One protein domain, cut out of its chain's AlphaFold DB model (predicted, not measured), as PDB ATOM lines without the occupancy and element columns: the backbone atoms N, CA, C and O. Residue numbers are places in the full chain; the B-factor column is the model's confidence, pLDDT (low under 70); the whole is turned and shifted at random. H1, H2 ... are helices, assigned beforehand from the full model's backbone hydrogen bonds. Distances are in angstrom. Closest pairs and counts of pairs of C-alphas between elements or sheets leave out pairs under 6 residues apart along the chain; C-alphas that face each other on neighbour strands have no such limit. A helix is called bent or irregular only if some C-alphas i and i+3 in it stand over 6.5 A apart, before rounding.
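This is residues 2 to 83 of the 151 residues of the protein "uncharacterized protein LOC104233052" of Nicotiana sylvestris (UniProt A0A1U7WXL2). One long helix, H3, runs through the middle of a rounded body, with H1 and H5 packed on opposite sides of it, H4 crossing it on the side between them, and short H6 near its last turns. H2 reaches to one far end, touching no helix. The printed part has 82 residues with six named helices, H1 to H6 in order along the chain, and no named strand; its class is all helix. It is compact, with a radius of gyration of the C-alphas of 11.6 A, and spans 33 by 25 by 21 A.

H3, residues 24 to 39, is the longest helix, 23.4 A from first to last C-alpha. It is irregular: C-alphas 25 and 28 are 7.2 A apart. H1, residues 2 to 11, is 14.5 A long and begins at C-alpha 2 at (130.570, 123.377, 131.522). H2 holds residues 13 to 18. H4, residues 44 to 57, is 20.0 A long, beginning at C-alpha 44 at (129.975, 119.372, 145.755). H5, residues 59 to 67, is 11.9 A long. H6, residues 78 to 82, ends at C-alpha 82 at (139.331, 129.046, 136.413).

H3 is the hub, touching four helices. The packing is mostly crossed, with no touching pair that has a tilt at a shallow one. H3 touches H4 at a steep tilt of 45 degrees, opposite ways; the closest C-alphas, of Ala 37 and Leu 46, are 5.0 A apart. With residues 26 to 33 alone, H3 touches H1 at a steep tilt of 44 degrees, opposite ways, closest at the C-alphas of Tyr 5 and Ala 29, 5.1 A. With residues 31 to 38 alone, H3 touches H5 at a steep tilt of 67 degrees, the same way, closest at the C-alphas of Phe 35 and Val 66, 4.8 A. With residues 32 to 39 alone, H3 touches H6, closest at the C-alphas of Arg 39 and Leu 82, 6.3 A. H4 touches H5 with residues 50 to 54 alone, closest at the C-alphas of Thr 54 and Ala 62, 5.5 A. H2 is close to H1 but not clearly touching, with the C-alphas of Leu 9 and Ile 16 7.8 A apart, and only just apart from H3, at 8.5 A. H1 and H4 are apart. Every O i to N i+4 pair is within hydrogen-bond range in H1, H2, H4, H5 and H6; in H3, 9 of 12 are.

The two farthest C-alphas, of Thr 18 and Pro 80, are 33.1 A apart. The printed part, residues 2 to 83 of a chain of 151, has no cut. No link is long; that from H5 to H6, 10 residues, is short and the others are tight. The mean pLDDT of the printed part is 93.3, and no printed residue is under 70.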
ATOM      1  N   MET A   2     130.866 124.505 130.615       90.69
ATOM      2  CA  MET A   2     130.570 123.377 131.522       90.69
ATOM      3  C   MET A   2     129.271 122.639 131.173       90.69
ATOM      4  O   MET A   2     129.286 121.433 130.983       90.69
ATOM      5  N   GLU A   3     128.176 123.378 130.996       94.31
ATOM      6  CA  GLU A   3     126.862 122.836 130.621       94.31
ATOM      7  C   GLU A   3     126.902 121.975 129.348       94.31
ATOM      8  O   GLU A   3     126.377 120.866 129.324       94.31
ATOM      9  N   ILE A   4     127.610 122.440 128.313       96.12
ATOM     10  CA  ILE A   4     127.761 121.724 127.037       96.12
ATOM     11  C   ILE A   4     128.486 120.389 127.255       96.12
ATOM     12  O   ILE A   4     128.086 119.370 126.697       96.12
ATOM     13  N   TYR A   5     129.523 120.373 128.097       95.75
ATOM     14  CA  TYR A   5     130.224 119.138 128.442       95.75
ATOM     15  C   TYR A   5     129.349 118.183 129.251       95.75
ATOM     16  O   TYR A   5     129.353 116.988 128.970       95.75
ATOM     17  N   CYS A   6     128.549 118.686 130.192       95.12
ATOM     18  CA  CYS A   6     127.596 117.853 130.921       95.12
ATOM     19  C   CYS A   6     126.582 117.194 129.970       95.12
ATOM     20  O   CYS A   6     126.383 115.982 130.047       95.12
ATOM     21  N   HIS A   7     126.007 117.949 129.026       96.81
ATOM     22  CA  HIS A   7     125.103 117.392 128.011       96.81
ATOM     23  C   HIS A   7     125.780 116.322 127.150       96.81
ATOM     24  O   HIS A   7     125.246 115.221 127.013       96.81
ATOM     25  N   LEU A   8     126.994 116.591 126.658       96.62
ATOM     26  CA  LEU A   8     127.759 115.625 125.867       96.62
ATOM     27  C   LEU A   8     127.972 114.299 126.618       96.62
ATOM     28  O   LEU A   8     127.835 113.224 126.035       96.62
ATOM     29  N   LEU A   9     128.294 114.356 127.912       95.62
ATOM     30  CA  LEU A   9     128.532 113.157 128.721       95.62
ATOM     31  C   LEU A   9     127.249 112.374 129.009       95.62
ATOM     32  O   LEU A   9     127.285 111.143 129.045       95.62
ATOM     33  N   ILE A  10     126.115 113.060 129.165       96.31
ATOM     34  CA  ILE A  10     124.799 112.425 129.309       96.31
ATOM     35  C   ILE A  10     124.430 111.664 128.029       96.31
ATOM     36  O   ILE A  10     124.013 110.495 128.093       96.31
ATOM     37  N   ASP A  11     124.639 112.287 126.869       97.25
ATOM     38  CA  ASP A  11     124.374 111.683 125.562       97.25
ATOM     39  C   ASP A  11     125.284 110.477 125.316       97.25
ATOM     40  O   ASP A  11     124.844 109.418 124.862       97.25
ATOM     41  N   LYS A  12     126.558 110.593 125.702       96.06
ATOM     42  CA  LYS A  12     127.589 109.570 125.489       96.06
ATOM     43  C   LYS A  12     127.764 108.622 126.682       96.06
ATOM     44  O   LYS A  12     128.722 107.849 126.718       96.06
ATOM     45  N   ARG A  13     126.819 108.585 127.632       94.31
ATOM     46  CA  ARG A  13     126.897 107.754 128.854       94.31
ATOM     47  C   ARG A  13     127.129 106.264 128.593       94.31
ATOM     48  O   ARG A  13     127.760 105.594 129.405       94.31
ATOM     49  N   VAL A  14     126.623 105.730 127.477       95.31
ATOM     50  CA  VAL A  14     126.839 104.324 127.086       95.31
ATOM     51  C   VAL A  14     128.302 104.101 126.717       95.31
ATOM     52  O   VAL A  14     128.904 103.136 127.171       95.31
ATOM     53  N   LEU A  15     128.899 105.025 125.963       95.06
ATOM     54  CA  LEU A  15     130.308 104.959 125.584       95.06
ATOM     55  C   LEU A  15     131.218 105.032 126.811       95.06
ATOM     56  O   LEU A  15     132.167 104.260 126.905       95.06
ATOM     57  N   ILE A  16     130.879 105.911 127.760       94.69
ATOM     58  CA  ILE A  16     131.518 105.964 129.074       94.69
ATOM     59  C   ILE A  16     131.399 104.570 129.703       94.69
ATOM     60  O   ILE A  16     132.405 103.899 129.886       94.69
ATOM     61  N   LYS A  17     130.191 104.046 129.931       92.50
ATOM     62  CA  LYS A  17     129.983 102.725 130.562       92.50
ATOM     63  C   LYS A  17     130.782 101.576 129.933       92.50
ATOM     64  O   LYS A  17     131.316 100.772 130.687       92.50
ATOM     65  N   THR A  18     130.899 101.532 128.611       93.50
ATOM     66  CA  THR A  18     131.515 100.406 127.895       93.50
ATOM     67  C   THR A  18     133.040 100.492 127.782       93.50
ATOM     68  O   THR A  18     133.698  99.456 127.772       93.50
ATOM     69  N   LYS A  19     133.626 101.693 127.678       91.75
ATOM     70  CA  LYS A  19     135.083 101.848 127.532       91.75
ATOM     71  C   LYS A  19     135.767 102.022 128.890       91.75
ATOM     72  O   LYS A  19     135.372 102.877 129.684       91.75
ATOM     73  N   GLY A  20     136.804 101.212 129.128       89.00
ATOM     74  CA  GLY A  20     137.657 101.301 130.320       89.00
ATOM     75  C   GLY A  20     138.603 102.502 130.283       89.00
ATOM     76  O   GLY A  20     138.801 103.160 131.296       89.00
ATOM     77  N   GLU A  21     139.116 102.843 129.103       92.50
ATOM     78  CA  GLU A  21     139.939 104.037 128.890       92.50
ATOM     79  C   GLU A  21     139.095 105.238 128.448       92.50
ATOM     80  O   GLU A  21     137.992 105.086 127.908       92.50
ATOM     81  N   CYS A  22     139.613 106.448 128.679       92.94
ATOM     82  CA  CYS A  22     138.932 107.682 128.303       92.94
ATOM     83  C   CYS A  22     138.874 107.810 126.768       92.94
ATOM     84  O   CYS A  22     139.921 107.909 126.129       92.94
ATOM     85  N   PRO A  23     137.679 107.831 126.147       94.38
ATOM     86  CA  PRO A  23     137.559 108.005 124.702       94.38
ATOM     87  C   PRO A  23     138.053 109.393 124.282       94.38
ATOM     88  O   PRO A  23     137.716 110.373 124.942       94.38
ATOM     89  N   GLU A  24     138.758 109.495 123.154       93.06
ATOM     90  CA  GLU A  24     139.278 110.771 122.632       93.06
ATOM     91  C   GLU A  24     138.169 111.822 122.442       93.06
ATOM     92  O   GLU A  24     138.318 112.966 122.859       93.06
ATOM     93  N   GLU A  25     137.000 111.403 121.941       93.81
ATOM     94  CA  GLU A  25     135.815 112.263 121.775       93.81
ATOM     95  C   GLU A  25     135.328 112.913 123.083       93.81
ATOM     96  O   GLU A  25     134.664 113.946 123.054       93.81
ATOM     97  N   LEU A  26     135.608 112.287 124.230       95.62
ATOM     98  CA  LEU A  26     135.182 112.752 125.551       95.62
ATOM     99  C   LEU A  26     136.340 113.277 126.394       95.62
ATOM    100  O   LEU A  26     136.093 113.863 127.448       95.62
ATOM    101  N   ALA A  27     137.582 113.086 125.945       95.06
ATOM    102  CA  ALA A  27     138.774 113.447 126.693       95.06
ATOM    103  C   ALA A  27     138.767 114.930 127.049       95.06
ATOM    104  O   ALA A  27     139.037 115.275 128.199       95.06
ATOM    105  N   GLU A  28     138.366 115.798 126.115       96.38
ATOM    106  CA  GLU A  28     138.283 117.232 126.387       96.38
ATOM    107  C   GLU A  28     137.251 117.561 127.466       96.38
ATOM    108  O   GLU A  28     137.552 118.274 128.425       96.38
ATOM    109  N   ALA A  29     136.047 117.004 127.345       96.56
ATOM    110  CA  ALA A  29     134.956 117.245 128.279       96.56
ATOM    111  C   ALA A  29     135.300 116.747 129.688       96.56
ATOM    112  O   ALA A  29     135.208 117.502 130.653       96.56
ATOM    113  N   ILE A  30     135.755 115.497 129.804       96.25
ATOM    114  CA  ILE A  30     136.086 114.864 131.085       96.25
ATOM    115  C   ILE A  30     137.255 115.600 131.749       96.25
ATOM    116  O   ILE A  30     137.144 115.998 132.909       96.25
ATOM    117  N   SER A  31     138.338 115.856 131.007       96.69
ATOM    118  CA  SER A  31     139.506 116.569 131.539       96.69
ATOM    119  C   SER A  31     139.132 117.973 132.012       96.69
ATOM    120  O   SER A  31     139.540 118.405 133.090       96.69
ATOM    121  N   SER A  32     138.312 118.683 131.231       96.12
ATOM    122  CA  SER A  32     137.862 120.038 131.560       96.12
ATOM    123  C   SER A  32     136.980 120.086 132.806       96.12
ATOM    124  O   SER A  32     137.132 121.002 133.617       96.12
ATOM    125  N   LEU A  33     136.086 119.109 132.986       95.94
ATOM    126  CA  LEU A  33     135.240 119.016 134.177       95.94
ATOM    127  C   LEU A  33     136.052 118.643 135.423       95.94
ATOM    128  O   LEU A  33     135.856 119.267 136.462       95.94
ATOM    129  N   ILE A  34     137.013 117.714 135.319       96.00
ATOM    130  CA  ILE A  34     137.943 117.389 136.420       96.00
ATOM    131  C   ILE A  34     138.751 118.625 136.829       96.00
ATOM    132  O   ILE A  34     138.888 118.925 138.018       96.00
ATOM    133  N   PHE A  35     139.274 119.363 135.848       95.69
ATOM    134  CA  PHE A  35     140.010 120.594 136.104       95.69
ATOM    135  C   PHE A  35     139.136 121.636 136.811       95.69
ATOM    136  O   PHE A  35     139.561 122.228 137.802       95.69
ATOM    137  N   ALA A  36     137.899 121.831 136.347       94.62
ATOM    138  CA  ALA A  36     136.959 122.752 136.973       94.62
ATOM    139  C   ALA A  36     136.605 122.342 138.413       94.62
ATOM    140  O   ALA A  36     136.664 123.192 139.300       94.62
ATOM    141  N   ALA A  37     136.349 121.053 138.661       94.69
ATOM    142  CA  ALA A  37     136.094 120.496 139.995       94.69
ATOM    143  C   ALA A  37     137.215 120.799 140.996       94.69
ATOM    144  O   ALA A  37     136.977 120.982 142.180       94.69
ATOM    145  N   SER A  38     138.464 120.862 140.533       93.25
ATOM    146  CA  SER A  38     139.606 121.182 141.398       93.25
ATOM    147  C   SER A  38     139.688 122.665 141.782       93.25
ATOM    148  O   SER A  38     140.328 123.026 142.769       93.25
ATOM    149  N   ARG A  39     139.065 123.554 141.003       91.81
ATOM    150  CA  ARG A  39     139.135 125.010 141.217       91.81
ATOM    151  C   ARG A  39     137.887 125.578 141.877       91.81
ATOM    152  O   ARG A  39     137.977 126.643 142.482       91.81
ATOM    153  N   TRP A  40     136.750 124.909 141.725       88.31
ATOM    154  CA  TRP A  40     135.448 125.362 142.203       88.31
ATOM    155  C   TRP A  40     135.061 124.574 143.454       88.31
ATOM    156  O   TRP A  40     134.508 123.491 143.339       88.31
ATOM    157  N   GLY A  41     135.361 125.126 144.635       78.44
ATOM    158  CA  GLY A  41     135.089 124.473 145.926       78.44
ATOM    159  C   GLY A  41     133.634 124.543 146.405       78.44
ATOM    160  O   GLY A  41     133.270 123.843 147.338       78.44
ATOM    161  N   GLU A  42     132.798 125.365 145.767       84.56
ATOM    162  CA  GLU A  42     131.415 125.629 146.201       84.56
ATOM    163  C   GLU A  42     130.381 124.673 145.573       84.56
ATOM    164  O   GLU A  42     129.186 124.828 145.807       84.56
ATOM    165  N   PHE A  43     130.808 123.714 144.738       87.50
ATOM    166  CA  PHE A  43     129.899 122.828 143.999       87.50
ATOM    167  C   PHE A  43     130.223 121.346 144.273       87.50
ATOM    168  O   PHE A  43     131.024 120.751 143.541       87.50
ATOM    169  N   PRO A  44     129.654 120.741 145.337       90.25
ATOM    170  CA  PRO A  44     129.975 119.372 145.755       90.25
ATOM    171  C   PRO A  44     129.679 118.322 144.675       90.25
ATOM    172  O   PRO A  44     130.412 117.345 144.549       90.25
ATOM    173  N   GLU A  45     128.687 118.554 143.819       94.12
ATOM    174  CA  GLU A  45     128.350 117.685 142.690       94.12
ATOM    175  C   GLU A  45     129.502 117.598 141.669       94.12
ATOM    176  O   GLU A  45     129.700 116.564 141.028       94.12
ATOM    177  N   LEU A  46     130.314 118.657 141.525       91.88
ATOM    178  CA  LEU A  46     131.514 118.616 140.675       91.88
ATOM    179  C   LEU A  46     132.619 117.767 141.294       91.88
ATOM    180  O   LEU A  46     133.375 117.118 140.568       91.88
ATOM    181  N   HIS A  47     132.729 117.796 142.621       94.31
ATOM    182  CA  HIS A  47     133.684 116.974 143.349       94.31
ATOM    183  C   HIS A  47     133.330 115.495 143.210       94.31
ATOM    184  O   HIS A  47     134.200 114.710 142.837       94.31
ATOM    185  N   GLU A  48     132.054 115.140 143.369       94.81
ATOM    186  CA  GLU A  48     131.570 113.777 143.121       94.81
ATOM    187  C   GLU A  48     131.855 113.342 141.674       94.81
ATOM    188  O   GLU A  48     132.382 112.256 141.427       94.81
ATOM    189  N   LEU A  49     131.612 114.219 140.694       94.31
ATOM    190  CA  LEU A  49     131.928 113.933 139.294       94.31
ATOM    191  C   LEU A  49     133.424 113.651 139.079       94.31
ATOM    192  O   LEU A  49     133.796 112.731 138.341       94.31
ATOM    193  N   ARG A  50     134.296 114.430 139.727       95.62
ATOM    194  CA  ARG A  50     135.742 114.196 139.699       95.62
ATOM    195  C   ARG A  50     136.088 112.850 140.322       95.62
ATOM    196  O   ARG A  50     136.901 112.139 139.736       95.62
ATOM    197  N   GLU A  51     135.498 112.481 141.452       96.00
ATOM    198  CA  GLU A  51     135.728 111.181 142.096       96.00
ATOM    199  C   GLU A  51     135.304 110.019 141.196       96.00
ATOM    200  O   GLU A  51     136.083 109.086 140.995       96.00
ATOM    201  N   ILE A  52     134.136 110.119 140.555       95.81
ATOM    202  CA  ILE A  52     133.641 109.119 139.602       95.81
ATOM    203  C   ILE A  52     134.642 108.916 138.460       95.81
ATOM    204  O   ILE A  52     135.001 107.780 138.140       95.81
ATOM    205  N   PHE A  53     135.126 109.995 137.839       95.81
ATOM    206  CA  PHE A  53     136.093 109.874 136.745       95.81
ATOM    207  C   PHE A  53     137.480 109.442 137.212       95.81
ATOM    208  O   PHE A  53     138.159 108.709 136.494       95.81
ATOM    209  N   THR A  54     137.877 109.823 138.422       96.19
ATOM    210  CA  THR A  54     139.146 109.408 139.028       96.19
ATOM    211  C   THR A  54     139.145 107.911 139.334       96.19
ATOM    212  O   THR A  54     140.082 107.208 138.966       96.19
ATOM    213  N   SER A  55     138.063 107.389 139.918       96.31
ATOM    214  CA  SER A  55     137.893 105.952 140.171       96.31
ATOM    215  C   SER A  55     137.891 105.127 138.885       96.31
ATOM    216  O   SER A  55     138.175 103.932 138.914       96.31
ATOM    217  N   ARG A  56     137.516 105.746 137.769       94.94
ATOM    218  CA  ARG A  56     137.263 105.079 136.497       94.94
ATOM    219  C   ARG A  56     138.458 105.093 135.554       94.94
ATOM    220  O   ARG A  56     138.744 104.074 134.943       94.94
ATOM    221  N   TYR A  57     139.128 106.236 135.436       94.69
ATOM    222  CA  TYR A  57     140.259 106.444 134.525       94.69
ATOM    223  C   TYR A  57     141.603 106.555 135.253       94.69
ATOM    224  O   TYR A  57     142.648 106.629 134.614       94.69
ATOM    225  N   GLY A  58     141.584 106.534 136.586       94.88
ATOM    226  CA  GLY A  58     142.768 106.508 137.432       94.88
ATOM    227  C   GLY A  58     143.138 107.864 138.031       94.88
ATOM    228  O   GLY A  58     142.844 108.937 137.496       94.88
ATOM    229  N   ASN A  59     143.853 107.794 139.157       95.38
ATOM    230  CA  ASN A  59     144.379 108.961 139.866       95.38
ATOM    231  C   ASN A  59     145.374 109.763 139.027       95.38
ATOM    232  O   ASN A  59     145.380 110.990 139.098       95.38
ATOM    233  N   GLU A  60     146.199 109.091 138.222       94.50
ATOM    234  CA  GLU A  60     147.190 109.766 137.385       94.50
ATOM    235  C   GLU A  60     146.519 110.638 136.320       94.50
ATOM    236  O   GLU A  60     146.878 111.804 136.167       94.50
ATOM    237  N   PHE A  61     145.485 110.115 135.657       94.38
ATOM    238  CA  PHE A  61     144.697 110.868 134.685       94.38
ATOM    239  C   PHE A  61     144.068 112.115 135.319       94.38
ATOM    240  O   PHE A  61     144.189 113.226 134.798       94.38
ATOM    241  N   ALA A  62     143.447 111.958 136.492       95.50
ATOM    242  CA  ALA A  62     142.862 113.084 137.208       95.50
ATOM    243  C   ALA A  62     143.920 114.123 137.621       95.50
ATOM    244  O   ALA A  62     143.699 115.324 137.451       95.50
ATOM    245  N   ALA A  63     145.082 113.680 138.109       95.25
ATOM    246  CA  ALA A  63     146.191 114.559 138.471       95.25
ATOM    247  C   ALA A  63     146.729 115.331 137.257       95.25
ATOM    248  O   ALA A  63     146.923 116.541 137.345       95.25
ATOM    249  N   GLN A  64     146.890 114.676 136.101       95.00
ATOM    250  CA  GLN A  64     147.310 115.331 134.858       95.00
ATOM    251  C   GLN A  64     146.346 116.454 134.447       95.00
ATOM    252  O   GLN A  64     146.795 117.530 134.049       95.00
ATOM    253  N   CYS A  65     145.035 116.237 134.592       95.38
ATOM    254  CA  CYS A  65     144.018 117.247 134.295       95.38
ATOM    255  C   CYS A  65     144.077 118.442 135.257       95.38
ATOM    256  O   CYS A  65     143.933 119.585 134.831       95.38
ATOM    257  N   VAL A  66     144.284 118.190 136.554       94.88
ATOM    258  CA  VAL A  66     144.323 119.233 137.594       94.88
ATOM    259  C   VAL A  66     145.588 120.085 137.513       94.88
ATOM    260  O   VAL A  66     145.514 121.318 137.593       94.88
ATOM    261  N   ASP A  67     146.726 119.420 137.338       93.94
ATOM    262  CA  ASP A  67     148.053 120.032 137.300       93.94
ATOM    263  C   ASP A  67     148.390 120.607 135.918       93.94
ATOM    264  O   ASP A  67     149.407 121.280 135.769       93.94
ATOM    265  N   LEU A  68     147.543 120.358 134.910       93.25
ATOM    266  CA  LEU A  68     147.767 120.745 133.515       93.25
ATOM    267  C   LEU A  68     149.112 120.220 132.979       93.25
ATOM    268  O   LEU A  68     149.868 120.946 132.330       93.25
ATOM    269  N   ARG A  69     149.424 118.953 133.285       90.12
ATOM    270  CA  ARG A  69     150.642 118.271 132.811       90.12
ATOM    271  C   ARG A  69     150.544 117.946 131.316       90.12
ATOM    272  O   ARG A  69     149.497 118.100 130.688       90.12
ATOM    273  N   ASN A  70     151.650 117.480 130.737       81.06
ATOM    274  CA  ASN A  70     151.703 117.027 129.347       81.06
ATOM    275  C   ASN A  70     150.560 116.037 129.050       81.06
ATOM    276  O   ASN A  70     150.253 115.182 129.876       81.06
ATOM    277  N   ASN A  71     149.962 116.155 127.861       79.50
ATOM    278  CA  ASN A  71     148.810 115.366 127.399       79.50
ATOM    279  C   ASN A  71     147.459 115.671 128.081       79.50
ATOM    280  O   ASN A  71     146.505 114.927 127.870       79.50
ATOM    281  N   CYS A  72     147.316 116.764 128.845       85.56
ATOM    282  CA  CYS A  72     145.999 117.159 129.348       85.56
ATOM    283  C   CYS A  72     145.107 117.703 128.214       85.56
ATOM    284  O   CYS A  72     145.466 118.656 127.520       85.56
ATOM    285  N   SER A  73     143.905 117.149 128.059       94.00
ATOM    286  CA  SER A  73     142.929 117.615 127.062       94.00
ATOM    287  C   SER A  73     142.027 118.733 127.599       94.00
ATOM    288  O   SER A  73     140.906 118.892 127.149       94.00
ATOM    289  N   VAL A  74     142.459 119.511 128.594       95.44
ATOM    290  CA  VAL A  74     141.618 120.581 129.161       95.44
ATOM    291  C   VAL A  74     141.389 121.681 128.125       95.44
ATOM    292  O   VAL A  74     142.333 122.176 127.508       95.44
ATOM    293  N   HIS A  75     140.143 122.134 127.985       95.25
ATOM    294  CA  HIS A  75     139.795 123.179 127.034       95.25
ATOM    295  C   HIS A  75     140.573 124.479 127.331       95.25
ATOM    296  O   HIS A  75     140.395 125.079 128.403       95.25
ATOM    297  N   PRO A  76     141.376 125.006 126.384       92.50
ATOM    298  CA  PRO A  76     142.335 126.078 126.660       92.50
ATOM    299  C   PRO A  76     141.718 127.360 127.220       92.50
ATOM    300  O   PRO A  76     142.342 128.050 128.021       92.50
ATOM    301  N   LYS A  77     140.471 127.688 126.848       92.25
ATOM    302  CA  LYS A  77     139.786 128.890 127.368       92.25
ATOM    303  C   LYS A  77     139.313 128.743 128.817       92.25
ATOM    304  O   LYS A  77     138.989 129.755 129.433       92.25
ATOM    305  N   MET A  78     139.219 127.525 129.352       92.81
ATOM    306  CA  MET A  78     138.830 127.304 130.749       92.81
ATOM    307  C   MET A  78     139.999 127.538 131.698       92.81
ATOM    308  O   MET A  78     139.805 128.131 132.753       92.81
ATOM    309  N   ILE A  79     141.214 127.169 131.292       91.94
ATOM    310  CA  ILE A  79     142.431 127.330 132.095       91.94
ATOM    311  C   ILE A  79     142.580 128.756 132.655       91.94
ATOM    312  O   ILE A  79     142.621 128.899 133.875       91.94
ATOM    313  N   PRO A  80     142.603 129.832 131.844       90.31
ATOM    314  CA  PRO A  80     142.759 131.186 132.370       90.31
ATOM    315  C   PRO A  80     141.522 131.687 133.126       90.31
ATOM    316  O   PRO A  80     141.662 132.571 133.961       90.31
ATOM    317  N   LYS A  81     140.326 131.143 132.854       89.94
ATOM    318  CA  LYS A  81     139.075 131.551 133.517       89.94
ATOM    319  C   LYS A  81     138.915 130.964 134.915       89.94
ATOM    320  O   LYS A  81     138.284 131.588 135.756       89.94
ATOM    321  N   LEU A  82     139.443 129.762 135.138       89.19
ATOM    322  CA  LEU A  82     139.331 129.046 136.413       89.19
ATOM    323  C   LEU A  82     140.649 129.026 137.194       89.19
ATOM    324  O   LEU A  82     140.716 128.514 138.311       89.19
ATOM    325  N   SER A  83     141.729 129.547 136.614       86.94
ATOM    326  CA  SER A  83     142.977 129.722 137.340       86.94
ATOM    327  C   SER A  83     142.897 130.922 138.267       86.94
ATOM    328  O   SER A  83     142.436 131.987 137.869       86.94
TER     329      SER A  83